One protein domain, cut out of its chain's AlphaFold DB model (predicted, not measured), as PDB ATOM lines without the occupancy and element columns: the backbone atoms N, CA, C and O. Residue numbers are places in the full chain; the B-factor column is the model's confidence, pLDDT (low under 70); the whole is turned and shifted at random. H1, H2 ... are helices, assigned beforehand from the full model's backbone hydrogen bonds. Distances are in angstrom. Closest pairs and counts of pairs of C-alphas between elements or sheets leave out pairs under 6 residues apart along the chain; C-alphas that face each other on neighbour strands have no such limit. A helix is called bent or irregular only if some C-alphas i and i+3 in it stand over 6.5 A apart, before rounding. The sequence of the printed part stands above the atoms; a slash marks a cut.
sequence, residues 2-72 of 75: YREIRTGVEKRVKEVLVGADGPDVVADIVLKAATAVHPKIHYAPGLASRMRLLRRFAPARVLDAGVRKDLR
ATOM      1  N   TYR A   2     -30.337  19.351  34.766       78.06
ATOM      2  CA  TYR A   2     -31.611  18.861  34.170       78.06
ATOM      3  C   TYR A   2     -32.267  19.855  33.192       78.06
ATOM      4  O   TYR A   2     -32.773  19.463  32.144       78.06
ATOM      5  N   ARG A   3     -32.227  21.157  33.510       77.06
ATOM      6  CA  ARG A   3     -32.812  22.207  32.662       77.06
ATOM      7  C   ARG A   3     -32.116  22.303  31.299       77.06
ATOM      8  O   ARG A   3     -32.804  22.378  30.293       77.06
ATOM      9  N   GLU A   4     -30.787  22.243  31.260       76.00
ATOM     10  CA  GLU A   4     -30.013  22.312  30.009       76.00
ATOM     11  C   GLU A   4     -30.261  21.089  29.122       76.00
ATOM     12  O   GLU A   4     -30.495  21.237  27.925       76.00
ATOM     13  N   ILE A   5     -30.301  19.891  29.721       77.25
ATOM     14  CA  ILE A   5     -30.631  18.647  29.011       77.25
ATOM     15  C   ILE A   5     -32.043  18.739  28.422       77.25
ATOM     16  O   ILE A   5     -32.238  18.466  27.240       77.25
ATOM     17  N   ARG A   6     -33.026  19.188  29.214       80.38
ATOM     18  CA  ARG A   6     -34.408  19.359  28.752       80.38
ATOM     19  C   ARG A   6     -34.504  20.333  27.576       80.38
ATOM     20  O   ARG A   6     -35.169  20.017  26.597       80.38
ATOM     21  N   THR A   7     -33.833  21.481  27.643       82.38
ATOM     22  CA  THR A   7     -33.836  22.466  26.550       82.38
ATOM     23  C   THR A   7     -33.187  21.907  25.279       82.38
ATOM     24  O   THR A   7     -33.690  22.142  24.180       82.38
ATOM     25  N   GLY A   8     -32.112  21.123  25.412       79.38
ATOM     26  CA  GLY A   8     -31.491  20.418  24.287       79.38
ATOM     27  C   GLY A   8     -32.435  19.405  23.632       79.38
ATOM     28  O   GLY A   8     -32.577  19.392  22.409       79.38
ATOM     29  N   VAL A   9     -33.143  18.615  24.445       77.56
ATOM     30  CA  VAL A   9     -34.143  17.644  23.974       77.56
ATOM     31  C   VAL A   9     -35.324  18.343  23.298       77.56
ATOM     32  O   VAL A   9     -35.700  17.950  22.200       77.56
ATOM     33  N   GLU A  10     -35.881  19.405  23.887       78.75
ATOM     34  CA  GLU A  10     -36.998  20.163  23.295       78.75
ATOM     35  C   GLU A  10     -36.634  20.731  21.916       78.75
ATOM     36  O   GLU A  10     -37.422  20.630  20.970       78.75
ATOM     37  N   LYS A  11     -35.416  21.268  21.764       79.94
ATOM     38  CA  LYS A  11     -34.924  21.760  20.474       79.94
ATOM     39  C   LYS A  11     -34.827  20.634  19.439       79.94
ATOM     40  O   LYS A  11     -35.285  20.807  18.312       79.94
ATOM     41  N   ARG A  12     -34.298  19.470  19.827       74.06
ATOM     42  CA  ARG A  12     -34.182  18.300  18.943       74.06
ATOM     43  C   ARG A  12     -35.524  17.723  18.535       74.06
ATOM     44  O   ARG A  12     -35.722  17.443  17.358       74.06
ATOM     45  N   VAL A  13     -36.462  17.605  19.469       75.31
ATOM     46  CA  VAL A  13     -37.830  17.166  19.165       75.31
ATOM     47  C   VAL A  13     -38.451  18.083  18.118       75.31
ATOM     48  O   VAL A  13     -39.042  17.595  17.161       75.31
ATOM     49  N   LYS A  14     -38.267  19.403  18.248       71.44
ATOM     50  CA  LYS A  14     -38.786  20.375  17.282       71.44
ATOM     51  C   LYS A  14     -38.148  20.233  15.897       71.44
ATOM     52  O   LYS A  14     -38.857  20.340  14.906       71.44
ATOM     53  N   GLU A  15     -36.846  19.974  15.826       72.31
ATOM     54  CA  GLU A  15     -36.130  19.736  14.563       72.31
ATOM     55  C   GLU A  15     -36.594  18.446  13.869       72.31
ATOM     56  O   GLU A  15     -36.840  18.453  12.666       72.31
ATOM     57  N   VAL A  16     -36.783  17.359  14.621       66.69
ATOM     58  CA  VAL A  16     -37.284  16.081  14.086       66.69
ATOM     59  C   VAL A  16     -38.746  16.196  13.645       66.69
ATOM     60  O   VAL A  16     -39.137  15.595  12.647       66.69
ATOM     61  N   LEU A  17     -39.547  17.017  14.332       65.62
ATOM     62  CA  LEU A  17     -40.951  17.252  13.987       65.62
ATOM     63  C   LEU A  17     -41.126  17.895  12.601       65.62
ATOM     64  O   LEU A  17     -42.143  17.670  11.955       65.62
ATOM     65  N   VAL A  18     -40.142  18.660  12.119       62.00
ATOM     66  CA  VAL A  18     -40.168  19.249  10.766       62.00
ATOM     67  C   VAL A  18     -40.104  18.168   9.676       62.00
ATOM     68  O   VAL A  18     -40.632  18.373   8.588       62.00
ATOM     69  N   GLY A  19     -39.508  17.009   9.970       60.06
ATOM     70  CA  GLY A  19     -39.495  15.833   9.093       60.06
ATOM     71  C   GLY A  19     -40.561  14.788   9.433       60.06
ATOM     72  O   GLY A  19     -40.470  13.659   8.950       60.06
ATOM     73  N   ALA A  20     -41.523  15.119  10.303       67.44
ATOM     74  CA  ALA A  20     -42.590  14.201  10.678       67.44
ATOM     75  C   ALA A  20     -43.509  13.890   9.490       67.44
ATOM     76  O   ALA A  20     -43.570  14.634   8.511       67.44
ATOM     77  N   ASP A  21     -44.226  12.769   9.593       74.50
ATOM     78  CA  ASP A  21     -45.150  12.322   8.554       74.50
ATOM     79  C   ASP A  21     -46.143  13.439   8.187       74.50
ATOM     80  O   ASP A  21     -46.806  14.013   9.055       74.50
ATOM     81  N   GLY A  22     -46.228  13.744   6.890       82.56
ATOM     82  CA  GLY A  22     -47.122  14.771   6.365       82.56
ATOM     83  C   GLY A  22     -48.608  14.431   6.557       82.56
ATOM     84  O   GLY A  22     -48.958  13.280   6.848       82.56
ATOM     85  N   PRO A  23     -49.505  15.415   6.363       84.75
ATOM     86  CA  PRO A  23     -50.943  15.232   6.560       84.75
ATOM     87  C   PRO A  23     -51.533  14.111   5.689       84.75
ATOM     88  O   PRO A  23     -52.465  13.438   6.125       84.75
ATOM     89  N   ASP A  24     -50.953  13.845   4.516       87.38
ATOM     90  CA  ASP A  24     -51.378  12.770   3.611       87.38
ATOM     91  C   ASP A  24     -51.278  11.383   4.265       87.38
ATOM     92  O   ASP A  24     -52.199  10.572   4.189       87.38
ATOM     93  N   VAL A  25     -50.198  11.130   5.013       87.62
ATOM     94  CA  VAL A  25     -49.983   9.851   5.711       87.62
ATOM     95  C   VAL A  25     -51.038   9.637   6.799       87.62
ATOM     96  O   VAL A  25     -51.463   8.509   7.065       87.62
ATOM     97  N   VAL A  26     -51.468  10.721   7.448       86.44
ATOM     98  CA  VAL A  26     -52.541  10.677   8.444       86.44
ATOM     99  C   VAL A  26     -53.877  10.405   7.758       86.44
ATOM    100  O   VAL A  26     -54.623   9.548   8.231       86.44
ATOM    101  N   ALA A  27     -54.156  11.068   6.633       90.88
ATOM    102  CA  ALA A  27     -55.383  10.874   5.863       90.88
ATOM    103  C   ALA A  27     -55.555   9.413   5.414       90.88
ATOM    104  O   ALA A  27     -56.610   8.820   5.652       90.88
ATOM    105  N   ASP A  28     -54.499   8.794   4.880       91.00
ATOM    106  CA  ASP A  28     -54.504   7.382   4.475       91.00
ATOM    107  C   ASP A  28     -54.834   6.440   5.639       91.00
ATOM    108  O   ASP A  28     -55.586   5.468   5.506       91.00
ATOM    109  N   ILE A  29     -54.281   6.724   6.818       90.88
ATOM    110  CA  ILE A  29     -54.516   5.913   8.012       90.88
ATOM    111  C   ILE A  29     -55.930   6.095   8.551       90.88
ATOM    112  O   ILE A  29     -56.535   5.113   8.987       90.88
ATOM    113  N   VAL A  30     -56.476   7.308   8.493       91.12
ATOM    114  CA  VAL A  30     -57.869   7.573   8.863       91.12
ATOM    115  C   VAL A  30     -58.814   6.837   7.916       91.12
ATOM    116  O   VAL A  30     -59.714   6.141   8.388       91.12
ATOM    117  N   LEU A  31     -58.572   6.893   6.602       93.88
ATOM    118  CA  LEU A  31     -59.355   6.146   5.617       93.88
ATOM    119  C   LEU A  31     -59.306   4.638   5.894       93.88
ATOM    120  O   LEU A  31     -60.339   3.961   5.914       93.88
ATOM    121  N   LYS A  32     -58.116   4.106   6.175       91.75
ATOM    122  CA  LYS A  32     -57.934   2.697   6.540       91.75
ATOM    123  C   LYS A  32     -58.671   2.324   7.824       91.75
ATOM    124  O   LYS A  32     -59.206   1.223   7.919       91.75
ATOM    125  N   ALA A  33     -58.677   3.205   8.818       91.62
ATOM    126  CA  ALA A  33     -59.382   2.971  10.069       91.62
ATOM    127  C   ALA A  33     -60.904   2.973   9.867       91.62
ATOM    128  O   ALA A  33     -61.578   2.100  10.409       91.62
ATOM    129  N   ALA A  34     -61.421   3.898   9.055       92.75
ATOM    130  CA  ALA A  34     -62.847   4.034   8.767       92.75
ATOM    131  C   ALA A  34     -63.411   2.879   7.922       92.75
ATOM    132  O   ALA A  34     -64.574   2.519   8.067       92.75
ATOM    133  N   THR A  35     -62.591   2.284   7.052       94.75
ATOM    134  CA  THR A  35     -62.999   1.200   6.136       94.75
ATOM    135  C   THR A  35     -62.714  -0.207   6.673       94.75
ATOM    136  O   THR A  35     -63.018  -1.203   6.014       94.75
ATOM    137  N   ALA A  36     -62.127  -0.331   7.866       93.00
ATOM    138  CA  ALA A  36     -61.777  -1.623   8.438       93.00
ATOM    139  C   ALA A  36     -63.022  -2.388   8.919       93.00
ATOM    140  O   ALA A  36     -63.703  -1.953   9.842       93.00
ATOM    141  N   VAL A  37     -63.242  -3.593   8.374       92.25
ATOM    142  CA  VAL A  37     -64.306  -4.521   8.820       92.25
ATOM    143  C   VAL A  37     -64.195  -4.836  10.320       92.25
ATOM    144  O   VAL A  37     -65.199  -4.997  11.003       92.25
ATOM    145  N   HIS A  38     -62.964  -4.885  10.840       92.00
ATOM    146  CA  HIS A  38     -62.670  -5.028  12.265       92.00
ATOM    147  C   HIS A  38     -61.721  -3.901  12.699       92.00
ATOM    148  O   HIS A  38     -60.499  -4.028  12.522       92.00
ATOM    149  N   PRO A  39     -62.245  -2.777  13.217       88.81
ATOM    150  CA  PRO A  39     -61.425  -1.632  13.578       88.81
ATOM    151  C   PRO A  39     -60.503  -1.963  14.756       88.81
ATOM    152  O   PRO A  39     -60.913  -2.525  15.771       88.81
ATOM    153  N   LYS A  40     -59.220  -1.615  14.622       89.25
ATOM    154  CA  LYS A  40     -58.220  -1.767  15.687       89.25
ATOM    155  C   LYS A  40     -58.289  -0.590  16.654       89.25
ATOM    156  O   LYS A  40     -58.544   0.535  16.246       89.25
ATOM    157  N   ILE A  41     -57.932  -0.838  17.912       88.06
ATOM    158  CA  ILE A  41     -57.836   0.210  18.944       88.06
ATOM    159  C   ILE A  41     -56.729   1.228  18.607       88.06
ATOM    160  O   ILE A  41     -56.836   2.403  18.940       88.06
ATOM    161  N   HIS A  42     -55.666   0.798  17.916       86.94
ATOM    162  CA  HIS A  42     -54.527   1.656  17.594       86.94
ATOM    163  C   HIS A  42     -54.081   1.516  16.139       86.94
ATOM    164  O   HIS A  42     -53.780   0.412  15.670       86.94
ATOM    165  N   TYR A  43     -53.935   2.661  15.472       85.88
ATOM    166  CA  TYR A  43     -53.323   2.793  14.157       85.88
ATOM    167  C   TYR A  43     -52.122   3.730  14.261       85.88
ATOM    168  O   TYR A  43     -52.266   4.895  14.612       85.88
ATOM    169  N   ALA A  44     -50.927   3.206  13.996       84.88
ATOM    170  CA  ALA A  44     -49.709   4.006  13.969       84.88
ATOM    171  C   ALA A  44     -49.436   4.438  12.516       84.88
ATOM    172  O   ALA A  44     -49.238   3.552  11.678       84.88
ATOM    173  N   PRO A  45     -49.447   5.743  12.198       85.62
ATOM    174  CA  PRO A  45     -49.061   6.238  10.881       85.62
ATOM    175  C   PRO A  45     -47.542   6.196  10.671       85.62
ATOM    176  O   PRO A  45     -46.778   6.167  11.635       85.62
ATOM    177  N   GLY A  46     -47.134   6.126   9.400       84.25
ATOM    178  CA  GLY A  46     -45.761   6.314   8.915       84.25
ATOM    179  C   GLY A  46     -44.630   5.833   9.832       84.25
ATOM    180  O   GLY A  46     -44.491   4.632  10.109       84.25
ATOM    181  N   LEU A  47     -43.794   6.770  10.281       81.31
ATOM    182  CA  LEU A  47     -42.624   6.523  11.121       81.31
ATOM    183  C   LEU A  47     -42.994   5.853  12.449       81.31
ATOM    184  O   LEU A  47     -42.274   4.961  12.905       81.31
ATOM    185  N   ALA A  48     -44.139   6.194  13.043       81.38
ATOM    186  CA  ALA A  48     -44.593   5.574  14.288       81.38
ATOM    187  C   ALA A  48     -44.846   4.064  14.120       81.38
ATOM    188  O   ALA A  48     -44.538   3.270  15.015       81.38
ATOM    189  N   SER A  49     -45.342   3.637  12.954       84.50
ATOM    190  CA  SER A  49     -45.500   2.214  12.626       84.50
ATOM    191  C   SER A  49     -44.152   1.493  12.555       84.50
ATOM    192  O   SER A  49     -43.984   0.413  13.132       84.50
ATOM    193  N   ARG A  50     -43.161   2.121  11.906       83.44
ATOM    194  CA  ARG A  50     -41.793   1.592  11.787       83.44
ATOM    195  C   ARG A  50     -41.113   1.494  13.151       83.44
ATOM    196  O   ARG A  50     -40.521   0.464  13.457       83.44
ATOM    197  N   MET A  51     -41.280   2.500  14.007       82.62
ATOM    198  CA  MET A  51     -40.756   2.487  15.377       82.62
ATOM    199  C   MET A  51     -41.403   1.400  16.234       82.62
ATOM    200  O   MET A  51     -40.714   0.700  16.977       82.62
ATOM    201  N   ARG A  52     -42.716   1.179  16.096       83.88
ATOM    202  CA  ARG A  52     -43.408   0.073  16.774       83.88
ATOM    203  C   ARG A  52     -42.872  -1.291  16.335       83.88
ATOM    204  O   ARG A  52     -42.767  -2.189  17.171       83.88
ATOM    205  N   LEU A  53     -42.544  -1.448  15.053       84.50
ATOM    206  CA  LEU A  53     -41.929  -2.664  14.523       84.50
ATOM    207  C   LEU A  53     -40.514  -2.843  15.080       84.50
ATOM    208  O   LEU A  53     -40.197  -3.895  15.631       84.50
ATOM    209  N   LEU A  54     -39.698  -1.792  15.023       83.12
ATOM    210  CA  LEU A  54     -38.327  -1.815  15.514       83.12
ATOM    211  C   LEU A  54     -38.276  -2.146  17.010       83.12
ATOM    212  O   LEU A  54     -37.516  -3.017  17.407       83.12
ATOM    213  N   ARG A  55     -39.156  -1.567  17.835       80.62
ATOM    214  CA  ARG A  55     -39.247  -1.907  19.267       80.62
ATOM    215  C   ARG A  55     -39.592  -3.377  19.516       80.62
ATOM    216  O   ARG A  55     -39.226  -3.919  20.552       80.62
ATOM    217  N   ARG A  56     -40.335  -4.016  18.611       85.38
ATOM    218  CA  ARG A  56     -40.757  -5.413  18.768       85.38
ATOM    219  C   ARG A  56     -39.687  -6.410  18.331       85.38
ATOM    220  O   ARG A  56     -39.672  -7.518  18.856       85.38
ATOM    221  N   PHE A  57     -38.835  -6.034  17.381       84.12
ATOM    222  CA  PHE A  57     -37.913  -6.965  16.726       84.12
ATOM    223  C   PHE A  57     -36.427  -6.618  16.896       84.12
ATOM    224  O   PHE A  57     -35.586  -7.487  16.682       84.12
ATOM    225  N   ALA A  58     -36.073  -5.394  17.295       77.38
ATOM    226  CA  ALA A  58     -34.684  -5.011  17.524       77.38
ATOM    227  C   ALA A  58     -34.225  -5.388  18.945       77.38
ATOM    228  O   ALA A  58     -34.922  -5.086  19.917       77.38
ATOM    229  N   PRO A  59     -33.022  -5.973  19.101       82.25
ATOM    230  CA  PRO A  59     -32.393  -6.135  20.405       82.25
ATOM    231  C   PRO A  59     -32.232  -4.779  21.098       82.25
ATOM    232  O   PRO A  59     -31.759  -3.819  20.485       82.25
ATOM    233  N   ALA A  60     -32.565  -4.712  22.390       79.25
ATOM    234  CA  ALA A  60     -32.604  -3.461  23.155       79.25
ATOM    235  C   ALA A  60     -31.309  -2.634  23.048       79.25
ATOM    236  O   ALA A  60     -31.369  -1.415  22.948       79.25
ATOM    237  N   ARG A  61     -30.143  -3.291  22.982       76.12
ATOM    238  CA  ARG A  61     -28.838  -2.622  22.839       76.12
ATOM    239  C   ARG A  61     -28.664  -1.893  21.504       76.12
ATOM    240  O   ARG A  61     -28.067  -0.825  21.472       76.12
ATOM    241  N   VAL A  62     -29.173  -2.459  20.409       77.81
ATOM    242  CA  VAL A  62     -29.061  -1.860  19.067       77.81
ATOM    243  C   VAL A  62     -30.052  -0.713  18.921       77.81
ATOM    244  O   VAL A  62     -29.705   0.333  18.375       77.81
ATOM    245  N   LEU A  63     -31.264  -0.888  19.453       77.25
ATOM    246  CA  LEU A  63     -32.272   0.166  19.486       77.25
ATOM    247  C   LEU A  63     -31.788   1.367  20.306       77.25
ATOM    248  O   LEU A  63     -31.834   2.484  19.807       77.25
ATOM    249  N   ASP A  64     -31.277   1.135  21.518       77.19
ATOM    250  CA  ASP A  64     -30.771   2.205  22.385       77.19
ATOM    251  C   ASP A  64     -29.596   2.946  21.733       77.19
ATOM    252  O   ASP A  64     -29.589   4.173  21.678       77.19
ATOM    253  N   ALA A  65     -28.653   2.219  21.124       78.69
ATOM    254  CA  ALA A  65     -27.544   2.825  20.391       78.69
ATOM    255  C   ALA A  65     -28.013   3.665  19.186       78.69
ATOM    256  O   ALA A  65     -27.457   4.734  18.929       78.69
ATOM    257  N   GLY A  66     -29.028   3.205  18.448       76.38
ATOM    258  CA  GLY A  66     -29.617   3.951  17.333       76.38
ATOM    259  C   GLY A  66     -30.336   5.219  17.792       76.38
ATOM    260  O   GLY A  66     -30.105   6.288  17.236       76.38
ATOM    261  N   VAL A  67     -31.140   5.115  18.852       75.75
ATOM    262  CA  VAL A  67     -31.875   6.239  19.450       75.75
ATOM    263  C   VAL A  67     -30.904   7.286  20.001       75.75
ATOM    264  O   VAL A  67     -31.045   8.466  19.694       75.75
ATOM    265  N   ARG A  68     -29.862   6.879  20.738       78.06
ATOM    266  CA  ARG A  68     -28.832   7.809  21.229       78.06
ATOM    267  C   ARG A  68     -28.109   8.533  20.098       78.06
ATOM    268  O   ARG A  68     -27.891   9.737  20.202       78.06
ATOM    269  N   LYS A  69     -27.775   7.825  19.010       75.44
ATOM    270  CA  LYS A  69     -27.154   8.431  17.822       75.44
ATOM    271  C   LYS A  69     -28.071   9.447  17.145       75.44
ATOM    272  O   LYS A  69     -27.609  10.537  16.821       75.44
ATOM    273  N   ASP A  70     -29.342   9.106  16.962       72.38
ATOM    274  CA  ASP A  70     -30.338   9.984  16.337       72.38
ATOM    275  C   ASP A  70     -30.551  11.268  17.157       72.38
ATOM    276  O   ASP A  70     -30.522  12.380  16.631       72.38
ATOM    277  N   LEU A  71     -30.621  11.129  18.482       68.56
ATOM    278  CA  LEU A  71     -30.769  12.250  19.415       68.56
ATOM    279  C   LEU A  71     -29.451  12.978  19.734       68.56
ATOM    280  O   LEU A  71     -29.472  13.973  20.462       68.56
ATOM    281  N   ARG A  72     -28.314  12.516  19.191       70.06
ATOM    282  CA  ARG A  72     -26.951  12.984  19.518       70.06
ATOM    283  C   ARG A  72     -26.713  13.124  21.022       70.06
ATOM    284  O   ARG A  72     -26.161  14.118  21.490       70.06
TER     285      ARG A  72
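Overview. This is residues 2 to 72 of the 75 residues of the protein "Short chain dehydrogenase" of Variovorax sp. SRS16 (UniProt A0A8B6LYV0). The model is an open, loosely strung set of four helices, none of which touches another: H1 and H2 follow one another along the long side, though not in one line, and the chain then folds back through a long link into H3 and H4, which make a V. The V is narrow where H3 passes into H4 and opens toward the side of H1, while residues 2 to 7 of H1, residues 34 to 40 and residues 56 to 61 stick out. The printed part has 71 residues with four named helices, in the order H1, H2, H3, H4, and no named strand; the class is all helix. The whole is loose, with a radius of gyration of the C-alphas of 15.6 A, and elongated, spanning 47 by 28 by 18 A.

Arrangement. The longest helix by residues is H1, residues 2 to 17, and it touches no other helix. H1 is apart from H2, residues 23 to 34, although a tight link of 5 residues joins them. H1 is also apart from H3, residues 46 to 57, and from H4, residues 60 to 70. H2 and H3 are close but not clearly touching, with 1 pair of C-alphas within 8 A; the closest C-alphas of the two, those of Val 25 and Gly 46, are 6.4 A apart. Their centres are 17.4 A apart. They run the same way at a steep tilt of 69 degrees, only just short of about perpendicular. H3 and H4 are close but not clearly touching, with 2 pairs of C-alphas within 8 A; their closest C-alphas, those of Arg 55 and Leu 63, are 7.3 A apart. Their centres are 13.4 A apart. They run opposite ways at a shallow tilt of 33 degrees, only just short of steep. H2 and H4 are apart. In H1, H2, H3 and H4 every backbone O of residue i is within hydrogen-bond range of the N of residue i+4 inside the helix.

Along the chain. H1 has 16 residues, Tyr 2 to Leu 17, and measures 22.3 A from first to last C-alpha. It begins with C-alpha 2 at (-31.611, 18.861, 34.170) and ends with C-alpha 17 at (-40.951, 17.252, 13.987). H2 has 12 residues, Pro 23 to Ala 34, and is 16.5 A long. H3 has 12 residues, Gly 46 to Phe 57, and is 17.3 A long; its C-alpha 46 stands at (-45.761, 6.314, 8.915). H4 has 11 residues, Ala 60 to Asp 70, is 15.2 A long, and ends with C-alpha 70 at (-30.338, 9.984, 16.337). No helix is bent or irregular.

Size, cuts and confidence. The two C-alphas farthest apart in the domain, those of Glu 4 and Val 37, are 48.4 A apart. The first and last printed C-alphas, those of Tyr 2 and Arg 72, are 16.5 A apart. Without the stretches that stand free, the body has 52 residues and spans 36 by 23 by 15 A, with a radius of gyration of 13.1 A. The link from H2 to H3, with 11 residues between them, is long; those from H1 to H2 and from H3 to H4 are tight, the latter with 2 residues. The printed part, residues 2 to 72 of a full chain of 75 residues, has no cut. The mean pLDDT of the printed part is 81.2; residues 16 to 20 and residue 71 are under 70, where the model's confidence is low.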